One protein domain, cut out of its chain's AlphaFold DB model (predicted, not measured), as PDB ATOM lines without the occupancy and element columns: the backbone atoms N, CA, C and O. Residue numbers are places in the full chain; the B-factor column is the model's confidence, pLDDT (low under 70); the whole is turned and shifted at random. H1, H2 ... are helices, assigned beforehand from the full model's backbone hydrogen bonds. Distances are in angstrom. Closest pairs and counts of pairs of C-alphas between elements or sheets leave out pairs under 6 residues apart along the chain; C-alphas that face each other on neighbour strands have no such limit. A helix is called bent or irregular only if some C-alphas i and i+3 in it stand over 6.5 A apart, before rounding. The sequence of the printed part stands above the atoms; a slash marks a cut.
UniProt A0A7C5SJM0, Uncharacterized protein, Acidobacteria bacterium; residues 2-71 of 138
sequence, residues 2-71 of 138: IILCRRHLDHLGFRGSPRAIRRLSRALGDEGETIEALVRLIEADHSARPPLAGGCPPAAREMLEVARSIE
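This is residues 2 to 71 of the 138 residues of an uncharacterized protein of Acidobacteria bacterium (UniProt A0A7C5SJM0). Two pairs of helices are stacked crosswise: H1 and H2, side by side with a space between them and running opposite ways, cross over one side of the helical hairpin of H3 and H4 at nearly right angles. The turn of that hairpin sticks out with residues 48 to 53 and adds to the longest axis. The printed part has 70 residues with four named helices, H1 H2 H3 H4 along the chain, and no named strand; its class is all helix. It is compact, with a radius of gyration of the C-alphas of 11.7 A and spans of 35 by 24 by 18 A.

H1, residues 2 to 13, is 20.3 A long and begins at C-alpha 2 (-6.469, 58.235, -10.143). It is irregular: C-alphas 6 and 9 are 7.6 A apart. H2 is residues 18 to 29, 16.2 A. H3, residues 35 to 47, is 18.2 A long and begins at C-alpha 35 (-0.464, 47.551, -16.729). H4, residues 58 to 69, is 16.5 A long and ends at C-alpha 69 (2.531, 37.658, -23.709).

H1 and H2 are close but not clearly touching, at a shallow tilt of 12 degrees, opposite ways; their closest C-alphas, of Ile 3 and Leu 28, are 6.7 A apart. H1 touches H3 with residues 4 to 9 alone, about perpendicular at 76 degrees; the closest C-alphas, of Leu 4 and Leu 38, are 5.4 A apart. H2 touches H4, about perpendicular at 87 degrees, closest at the C-alphas of Ile 21 and Ala 67, 6.2 A. H3 and H4 form a hairpin, opposite ways at a shallow tilt of 15 degrees; they touch, closest at the C-alphas of Val 39 and Ala 60, 5.9 A. Every O i to N i+4 pair is within hydrogen-bond range in H2, H3 and H4; in H1 it is 3 of 8, beside 5 of 9 O i to N i+3 pairs.

The two C-alphas farthest apart, of Asp 30 and Pro 51, are 36.5 A apart. The printed part has no cut. The links from H1 to H2 and from H2 to H3 are tight, and that from H3 to H4 is short. Mean pLDDT of the printed part is 94.1, and no printed residue is under 70.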
ATOM      1  N   ILE A   2      -5.127  58.580 -10.673       88.94
ATOM      2  CA  ILE A   2      -6.469  58.235 -10.143       88.94
ATOM      3  C   ILE A   2      -6.934  56.844 -10.608       88.94
ATOM      4  O   ILE A   2      -7.396  56.058  -9.779       88.94
ATOM      5  N   ILE A   3      -6.761  56.497 -11.891       94.12
ATOM      6  CA  ILE A   3      -7.137  55.165 -12.391       94.12
ATOM      7  C   ILE A   3      -6.352  54.024 -11.748       94.12
ATOM      8  O   ILE A   3      -6.938  52.987 -11.455       94.12
ATOM      9  N   LEU A   4      -5.060  54.214 -11.459       94.44
ATOM     10  CA  LEU A   4      -4.248  53.173 -10.826       94.44
ATOM     11  C   LEU A   4      -4.812  52.837  -9.442       94.44
ATOM     12  O   LEU A   4      -5.051  51.671  -9.136       94.44
ATOM     13  N   CYS A   5      -5.134  53.860  -8.647       93.31
ATOM     14  CA  CYS A   5      -5.789  53.677  -7.354       93.31
ATOM     15  C   CYS A   5      -7.205  53.099  -7.489       93.31
ATOM     16  O   CYS A   5      -7.634  52.344  -6.630       93.31
ATOM     17  N   ARG A   6      -7.953  53.400  -8.555       94.88
ATOM     18  CA  ARG A   6      -9.282  52.801  -8.768       94.88
ATOM     19  C   ARG A   6      -9.199  51.312  -9.121       94.88
ATOM     20  O   ARG A   6     -10.074  50.551  -8.727       94.88
ATOM     21  N   ARG A   7      -8.163  50.906  -9.861       94.62
ATOM     22  CA  ARG A   7      -8.014  49.563 -10.450       94.62
ATOM     23  C   ARG A   7      -7.071  48.633  -9.685       94.62
ATOM     24  O   ARG A   7      -6.965  47.467 -10.042       94.62
ATOM     25  N   HIS A   8      -6.374  49.097  -8.642       92.31
ATOM     26  CA  HIS A   8      -5.377  48.273  -7.935       92.31
ATOM     27  C   HIS A   8      -5.949  46.978  -7.328       92.31
ATOM     28  O   HIS A   8      -5.212  46.013  -7.163       92.31
ATOM     29  N   LEU A   9      -7.255  46.897  -7.051       94.06
ATOM     30  CA  LEU A   9      -7.897  45.672  -6.556       94.06
ATOM     31  C   LEU A   9      -8.303  44.679  -7.661       94.06
ATOM     32  O   LEU A   9      -8.689  43.557  -7.335       94.06
ATOM     33  N   ASP A  10      -8.167  45.028  -8.946       93.06
ATOM     34  CA  ASP A  10      -8.574  44.173 -10.076       93.06
ATOM     35  C   ASP A  10      -7.848  42.809 -10.080       93.06
ATOM     36  O   ASP A  10      -8.379  41.818 -10.581       93.06
ATOM     37  N   HIS A  11      -6.667  42.722  -9.454       92.69
ATOM     38  CA  HIS A  11      -5.911  41.473  -9.329       92.69
ATOM     39  C   HIS A  11      -6.580  40.415  -8.437       92.69
ATOM     40  O   HIS A  11      -6.313  39.229  -8.605       92.69
ATOM     41  N   LEU A  12      -7.470  40.792  -7.510       91.94
ATOM     42  CA  LEU A  12      -8.091  39.852  -6.561       91.94
ATOM     43  C   LEU A  12      -9.033  38.842  -7.240       91.94
ATOM     44  O   LEU A  12      -9.228  37.724  -6.758       91.94
ATOM     45  N   GLY A  13      -9.618  39.232  -8.371       89.12
ATOM     46  CA  GLY A  13     -10.529  38.410  -9.164       89.12
ATOM     47  C   GLY A  13      -9.906  37.841 -10.434       89.12
ATOM     48  O   GLY A  13     -10.599  37.144 -11.169       89.12
ATOM     49  N   PHE A  14      -8.634  38.132 -10.717       93.62
ATOM     50  CA  PHE A  14      -8.016  37.739 -11.978       93.62
ATOM     51  C   PHE A  14      -7.908  36.210 -12.111       93.62
ATOM     52  O   PHE A  14      -7.720  35.492 -11.125       93.62
ATOM     53  N   ARG A  15      -8.107  35.714 -13.338       92.88
ATOM     54  CA  ARG A  15      -8.136  34.284 -13.707       92.88
ATOM     55  C   ARG A  15      -7.454  34.054 -15.063       92.88
ATOM     56  O   ARG A  15      -8.004  33.371 -15.921       92.88
ATOM     57  N   GLY A  16      -6.336  34.733 -15.312       93.19
ATOM     58  CA  GLY A  16      -5.535  34.530 -16.524       93.19
ATOM     59  C   GLY A  16      -6.154  35.005 -17.848       93.19
ATOM     60  O   GLY A  16      -5.592  34.720 -18.897       93.19
ATOM     61  N   SER A  17      -7.293  35.710 -17.849       95.06
ATOM     62  CA  SER A  17      -8.024  36.062 -19.084       95.06
ATOM     63  C   SER A  17      -7.309  37.139 -19.926       95.06
ATOM     64  O   SER A  17      -7.227  38.289 -19.477       95.06
ATOM     65  N   PRO A  18      -6.883  36.842 -21.175       95.12
ATOM     66  CA  PRO A  18      -6.276  37.834 -22.070       95.12
ATOM     67  C   PRO A  18      -7.246  38.954 -22.461       95.12
ATOM     68  O   PRO A  18      -6.886  40.129 -22.393       95.12
ATOM     69  N   ARG A  19      -8.508  38.613 -22.763       94.06
ATOM     70  CA  ARG A  19      -9.589  39.575 -23.043       94.06
ATOM     71  C   ARG A  19      -9.736  40.610 -21.924       94.06
ATOM     72  O   ARG A  19      -9.782  41.813 -22.182       94.06
ATOM     73  N   ALA A  20      -9.748  40.163 -20.665       95.00
ATOM     74  CA  ALA A  20      -9.818  41.071 -19.520       95.00
ATOM     75  C   ALA A  20      -8.606  42.019 -19.460       95.00
ATOM     76  O   ALA A  20      -8.770  43.209 -19.180       95.00
ATOM     77  N   ILE A  21      -7.407  41.520 -19.777       97.06
ATOM     78  CA  ILE A  21      -6.178  42.321 -19.815       97.06
ATOM     79  C   ILE A  21      -6.186  43.339 -20.964       97.06
ATOM     80  O   ILE A  21      -5.801  44.486 -20.736       97.06
ATOM     81  N   ARG A  22      -6.673  42.990 -22.163       96.62
ATOM     82  CA  ARG A  22      -6.825  43.946 -23.280       96.62
ATOM     83  C   ARG A  22      -7.742  45.107 -22.892       96.62
ATOM     84  O   ARG A  22      -7.364  46.269 -23.048       96.62
ATOM     85  N   ARG A  23      -8.909  44.805 -22.310       95.12
ATOM     86  CA  ARG A  23      -9.870  45.822 -21.840       95.12
ATOM     87  C   ARG A  23      -9.299  46.686 -20.717       95.12
ATOM     88  O   ARG A  23      -9.480  47.903 -20.726       95.12
ATOM     89  N   LEU A  24      -8.582  46.083 -19.768       96.31
ATOM     90  CA  LEU A  24      -7.902  46.827 -18.709       96.31
ATOM     91  C   LEU A  24      -6.809  47.741 -19.277       96.31
ATOM     92  O   LEU A  24      -6.728  48.896 -18.875       96.31
ATOM     93  N   SER A  25      -6.015  47.254 -20.234       97.06
ATOM     94  CA  SER A  25      -4.966  48.041 -20.887       97.06
ATOM     95  C   SER A  25      -5.542  49.241 -21.646       97.06
ATOM     96  O   SER A  25      -5.036  50.349 -21.477       97.06
ATOM     97  N   ARG A  26      -6.660  49.078 -22.376       95.81
ATOM     98  CA  ARG A  26      -7.393  50.209 -22.983       95.81
ATOM     99  C   ARG A  26      -7.844  51.225 -21.932       95.81
ATOM    100  O   ARG A  26      -7.514  52.398 -22.059       95.81
ATOM    101  N   ALA A  27      -8.521  50.778 -20.874       95.12
ATOM    102  CA  ALA A  27      -9.025  51.675 -19.830       95.12
ATOM    103  C   ALA A  27      -7.908  52.452 -19.106       95.12
ATOM    104  O   ALA A  27      -8.108  53.596 -18.710       95.12
ATOM    105  N   LEU A  28      -6.738  51.835 -18.910       96.62
ATOM    106  CA  LEU A  28      -5.563  52.512 -18.355       96.62
ATOM    107  C   LEU A  28      -4.957  53.498 -19.360       96.62
ATOM    108  O   LEU A  28      -4.639  54.624 -18.984       96.62
ATOM    109  N   GLY A  29      -4.837  53.091 -20.626       95.00
ATOM    110  CA  GLY A  29      -4.287  53.913 -21.702       95.00
ATOM    111  C   GLY A  29      -5.085  55.193 -21.952       95.00
ATOM    112  O   GLY A  29      -4.476  56.236 -22.178       95.00
ATOM    113  N   ASP A  30      -6.414  55.146 -21.816       93.56
ATOM    114  CA  ASP A  30      -7.296  56.323 -21.910       93.56
ATOM    115  C   ASP A  30      -6.967  57.396 -20.847       93.56
ATOM    116  O   ASP A  30      -7.190  58.585 -21.070       93.56
ATOM    117  N   GLU A  31      -6.383  56.999 -19.711       95.38
ATOM    118  CA  GLU A  31      -5.899  57.896 -18.649       95.38
ATOM    119  C   GLU A  31      -4.357  58.035 -18.628       95.38
ATOM    120  O   GLU A  31      -3.792  58.568 -17.670       95.38
ATOM    121  N   GLY A  32      -3.662  57.585 -19.682       94.94
ATOM    122  CA  GLY A  32      -2.205  57.701 -19.830       94.94
ATOM    123  C   GLY A  32      -1.389  56.751 -18.947       94.94
ATOM    124  O   GLY A  32      -0.219  57.015 -18.677       94.94
ATOM    125  N   GLU A  33      -1.996  55.662 -18.477       97.38
ATOM    126  CA  GLU A  33      -1.391  54.692 -17.565       97.38
ATOM    127  C   GLU A  33      -1.197  53.318 -18.224       97.38
ATOM    128  O   GLU A  33      -1.674  53.045 -19.325       97.38
ATOM    129  N   THR A  34      -0.479  52.422 -17.541       97.88
ATOM    130  CA  THR A  34      -0.095  51.107 -18.085       97.88
ATOM    131  C   THR A  34      -0.327  49.979 -17.089       97.88
ATOM    132  O   THR A  34      -0.371  50.201 -15.876       97.88
ATOM    133  N   ILE A  35      -0.414  48.742 -17.589       98.06
ATOM    134  CA  ILE A  35      -0.464  47.551 -16.729       98.06
ATOM    135  C   ILE A  35       0.808  47.467 -15.874       98.06
ATOM    136  O   ILE A  35       0.720  47.179 -14.683       98.06
ATOM    137  N   GLU A  36       1.985  47.781 -16.433       98.06
ATOM    138  CA  GLU A  36       3.234  47.840 -15.657       98.06
ATOM    139  C   GLU A  36       3.141  48.816 -14.470       98.06
ATOM    140  O   GLU A  36       3.561  48.476 -13.362       98.06
ATOM    141  N   ALA A  37       2.584  50.012 -14.680       97.69
ATOM    142  CA  ALA A  37       2.391  50.998 -13.617       97.69
ATOM    143  C   ALA A  37       1.385  50.515 -12.560       97.69
ATOM    144  O   ALA A  37       1.634  50.667 -11.362       97.69
ATOM    145  N   LEU A  38       0.295  49.873 -12.989       98.00
ATOM    146  CA  LEU A  38      -0.694  49.282 -12.090       98.00
ATOM    147  C   LEU A  38      -0.081  48.199 -11.197       98.00
ATOM    148  O   LEU A  38      -0.249  48.247  -9.981       98.00
ATOM    149  N   VAL A  39       0.670  47.257 -11.771       97.81
ATOM    150  CA  VAL A  39       1.301  46.176 -10.997       97.81
ATOM    151  C   VAL A  39       2.347  46.717 -10.022       97.81
ATOM    152  O   VAL A  39       2.395  46.260  -8.882       97.81
ATOM    153  N   ARG A  40       3.124  47.740 -10.410       97.12
ATOM    154  CA  ARG A  40       4.054  48.422  -9.488       97.12
ATOM    155  C   ARG A  40       3.328  49.062  -8.305       97.12
ATOM    156  O   ARG A  40       3.813  48.967  -7.181       97.12
ATOM    157  N   LEU A  41       2.175  49.695  -8.537       96.19
ATOM    158  CA  LEU A  41       1.369  50.259  -7.453       96.19
ATOM    159  C   LEU A  41       0.838  49.164  -6.519       96.19
ATOM    160  O   LEU A  41       0.908  49.321  -5.304       96.19
ATOM    161  N   ILE A  42       0.340  48.054  -7.072       95.88
ATOM    162  CA  ILE A  42      -0.163  46.916  -6.287       95.88
ATOM    163  C   ILE A  42       0.942  46.336  -5.399       95.88
ATOM    164  O   ILE A  42       0.722  46.093  -4.215       95.88
ATOM    165  N   GLU A  43       2.137  46.137  -5.954       95.81
ATOM    166  CA  GLU A  43       3.296  45.665  -5.197       95.81
ATOM    167  C   GLU A  43       3.681  46.632  -4.069       95.81
ATOM    168  O   GLU A  43       3.960  46.188  -2.953       95.81
ATOM    169  N   ALA A  44       3.654  47.941  -4.329       93.88
ATOM    170  CA  ALA A  44       3.933  48.952  -3.315       93.88
ATOM    171  C   ALA A  44       2.892  48.942  -2.176       93.88
ATOM    172  O   ALA A  44       3.288  48.934  -1.010       93.88
ATOM    173  N   ASP A  45       1.588  48.881  -2.488       92.12
ATOM    174  CA  ASP A  45       0.515  48.788  -1.477       92.12
ATOM    175  C   ASP A  45       0.633  47.508  -0.639       92.12
ATOM    176  O   ASP A  45       0.543  47.546   0.591       92.12
ATOM    177  N   HIS A  46       0.891  46.373  -1.295       91.56
ATOM    178  CA  HIS A  46       1.039  45.088  -0.619       91.56
ATOM    179  C   HIS A  46       2.238  45.084   0.337       91.56
ATOM    180  O   HIS A  46       2.142  44.609   1.470       91.56
ATOM    181  N   SER A  47       3.355  45.673  -0.094       92.38
ATOM    182  CA  SER A  47       4.602  45.720   0.676       92.38
ATOM    183  C   SER A  47       4.549  46.661   1.883       92.38
ATOM    184  O   SER A  47       5.397  46.563   2.768       92.38
ATOM    185  N   ALA A  48       3.558  47.551   1.963       90.31
ATOM    186  CA  ALA A  48       3.412  48.515   3.052       90.31
ATOM    187  C   ALA A  48       2.732  47.944   4.319       90.31
ATOM    188  O   ALA A  48       2.402  48.706   5.228       90.31
ATOM    189  N   ARG A  49       2.507  46.622   4.403       85.94
ATOM    190  CA  ARG A  49       1.717  45.968   5.470       85.94
ATOM    191  C   ARG A  49       2.543  45.020   6.364       85.94
ATOM    192  O   ARG A  49       2.273  43.817   6.377       85.94
ATOM    193  N   PRO A  50       3.527  45.499   7.150       79.38
ATOM    194  CA  PRO A  50       4.212  44.638   8.117       79.38
ATOM    195  C   PRO A  50       3.213  44.072   9.154       79.38
ATOM    196  O   PRO A  50       2.263  44.767   9.517       79.38
ATOM    197  N   PRO A  51       3.391  42.829   9.652       86.25
ATOM    198  CA  PRO A  51       4.543  41.937   9.477       86.25
ATOM    199  C   PRO A  51       4.459  41.015   8.245       86.25
ATOM    200  O   PRO A  51       5.253  40.082   8.143       86.25
ATOM    201  N   LEU A  52       3.496  41.217   7.338       79.75
ATOM    202  CA  LEU A  52       3.387  40.392   6.134       79.75
ATOM    203  C   LEU A  52       4.633  40.582   5.260       79.75
ATOM    204  O   LEU A  52       5.173  41.684   5.153       79.75
ATOM    205  N   ALA A  53       5.092  39.494   4.644       77.75
ATOM    206  CA  ALA A  53       6.164  39.560   3.662       77.75
ATOM    207  C   ALA A  53       5.691  40.398   2.462       77.75
ATOM    208  O   ALA A  53       4.609  40.157   1.934       77.75
ATOM    209  N   GLY A  54       6.488  41.392   2.064       86.88
ATOM    210  CA  GLY A  54       6.180  42.239   0.913       86.88
ATOM    211  C   GLY A  54       6.403  41.544  -0.435       86.88
ATOM    212  O   GLY A  54       6.690  40.349  -0.511       86.88
ATOM    213  N   GLY A  55       6.325  42.334  -1.504       91.31
ATOM    214  CA  GLY A  55       6.522  41.904  -2.887       91.31
ATOM    215  C   GLY A  55       5.229  41.815  -3.695       91.31
ATOM    216  O   GLY A  55       4.123  41.969  -3.179       91.31
ATOM    217  N   CYS A  56       5.379  41.591  -5.000       94.31
ATOM    218  CA  CYS A  56       4.250  41.511  -5.922       94.31
ATOM    219  C   CYS A  56       3.370  40.265  -5.663       94.31
ATOM    220  O   CYS A  56       3.883  39.140  -5.773       94.31
ATOM    221  N   PRO A  57       2.058  40.437  -5.384       94.50
ATOM    222  CA  PRO A  57       1.116  39.332  -5.224       94.50
ATOM    223  C   PRO A  57       1.099  38.389  -6.440       94.50
ATOM    224  O   PRO A  57       1.182  38.872  -7.573       94.50
ATOM    225  N   PRO A  58       0.908  37.066  -6.257       94.94
ATOM    226  CA  PRO A  58       0.912  36.106  -7.366       94.94
ATOM    227  C   PRO A  58      -0.057  36.459  -8.502       94.94
ATOM    228  O   PRO A  58       0.338  36.440  -9.661       94.94
ATOM    229  N   ALA A  59      -1.287  36.870  -8.179       95.56
ATOM    230  CA  ALA A  59      -2.276  37.243  -9.193       95.56
ATOM    231  C   ALA A  59      -1.884  38.514  -9.971       95.56
ATOM    232  O   ALA A  59      -2.095  38.595 -11.177       95.56
ATOM    233  N   ALA A  60      -1.265  39.500  -9.311       96.81
ATOM    234  CA  ALA A  60      -0.772  40.705  -9.979       96.81
ATOM    235  C   ALA A  60       0.433  40.396 -10.886       96.81
ATOM    236  O   ALA A  60       0.572  40.978 -11.963       96.81
ATOM    237  N   ARG A  61       1.279  39.439 -10.487       97.25
ATOM    238  CA  ARG A  61       2.358  38.919 -11.331       97.25
ATOM    239  C   ARG A  61       1.813  38.211 -12.567       97.25
ATOM    240  O   ARG A  61       2.261  38.516 -13.667       97.25
ATOM    241  N   GLU A  62       0.820  37.345 -12.395       97.50
ATOM    242  CA  GLU A  62       0.147  36.650 -13.497       97.50
ATOM    243  C   GLU A  62      -0.483  37.645 -14.487       97.50
ATOM    244  O   GLU A  62      -0.297  37.515 -15.695       97.50
ATOM    245  N   MET A  63      -1.152  38.701 -14.000       97.81
ATOM    246  CA  MET A  63      -1.668  39.776 -14.863       97.81
ATOM    247  C   MET A  63      -0.572  40.398 -15.732       97.81
ATOM    248  O   MET A  63      -0.781  40.627 -16.923       97.81
ATOM    249  N   LEU A  64       0.593  40.687 -15.143       98.25
ATOM    250  CA  LEU A  64       1.721  41.266 -15.869       98.25
ATOM    251  C   LEU A  64       2.303  40.289 -16.897       98.25
ATOM    252  O   LEU A  64       2.697  40.714 -17.980       98.25
ATOM    253  N   GLU A  65       2.364  38.999 -16.574       98.19
ATOM    254  CA  GLU A  65       2.826  37.951 -17.487       98.19
ATOM    255  C   GLU A  65       1.897  37.813 -18.697       98.19
ATOM    256  O   GLU A  65       2.376  37.888 -19.830       98.19
ATOM    257  N   VAL A  66       0.578  37.745 -18.479       97.94
ATOM    258  CA  VAL A  66      -0.420  37.731 -19.565       97.94
ATOM    259  C   VAL A  66      -0.341  39.012 -20.396       97.94
ATOM    260  O   VAL A  66      -0.344  38.965 -21.623       97.94
ATOM    261  N   ALA A  67      -0.214  40.177 -19.757       97.94
ATOM    262  CA  ALA A  67      -0.095  41.443 -20.478       97.94
ATOM    263  C   ALA A  67       1.163  41.513 -21.350       97.94
ATOM    264  O   ALA A  67       1.136  42.125 -22.416       97.94
ATOM    265  N   ARG A  68       2.267  40.895 -20.916       97.88
ATOM    266  CA  ARG A  68       3.495  40.794 -21.710       97.88
ATOM    267  C   ARG A  68       3.346  39.812 -22.864       97.88
ATOM    268  O   ARG A  68       3.813  40.130 -23.951       97.88
ATOM    269  N   SER A  69       2.693  38.668 -22.656       96.94
ATOM    270  CA  SER A  69       2.531  37.658 -23.709       96.94
ATOM    271  C   SER A  69       1.663  38.135 -24.871       96.94
ATOM    272  O   SER A  69       1.842  37.657 -25.983       96.94
ATOM    273  N   ILE A  70       0.738  39.067 -24.621       95.12
ATOM    274  CA  ILE A  70      -0.107  39.684 -25.658       95.12
ATOM    275  C   ILE A  70       0.326  41.117 -26.014       95.12
ATOM    276  O   ILE A  70      -0.427  41.845 -26.650       95.12
ATOM    277  N   GLU A  71       1.520  41.530 -25.577       96.00
ATOM    278  CA  GLU A  71       2.161  42.813 -25.914       96.00
ATOM    279  C   GLU A  71       1.395  44.088 -25.496       96.00
ATOM    280  O   GLU A  71       1.627  45.169 -26.032       96.00
TER     281      GLU A  71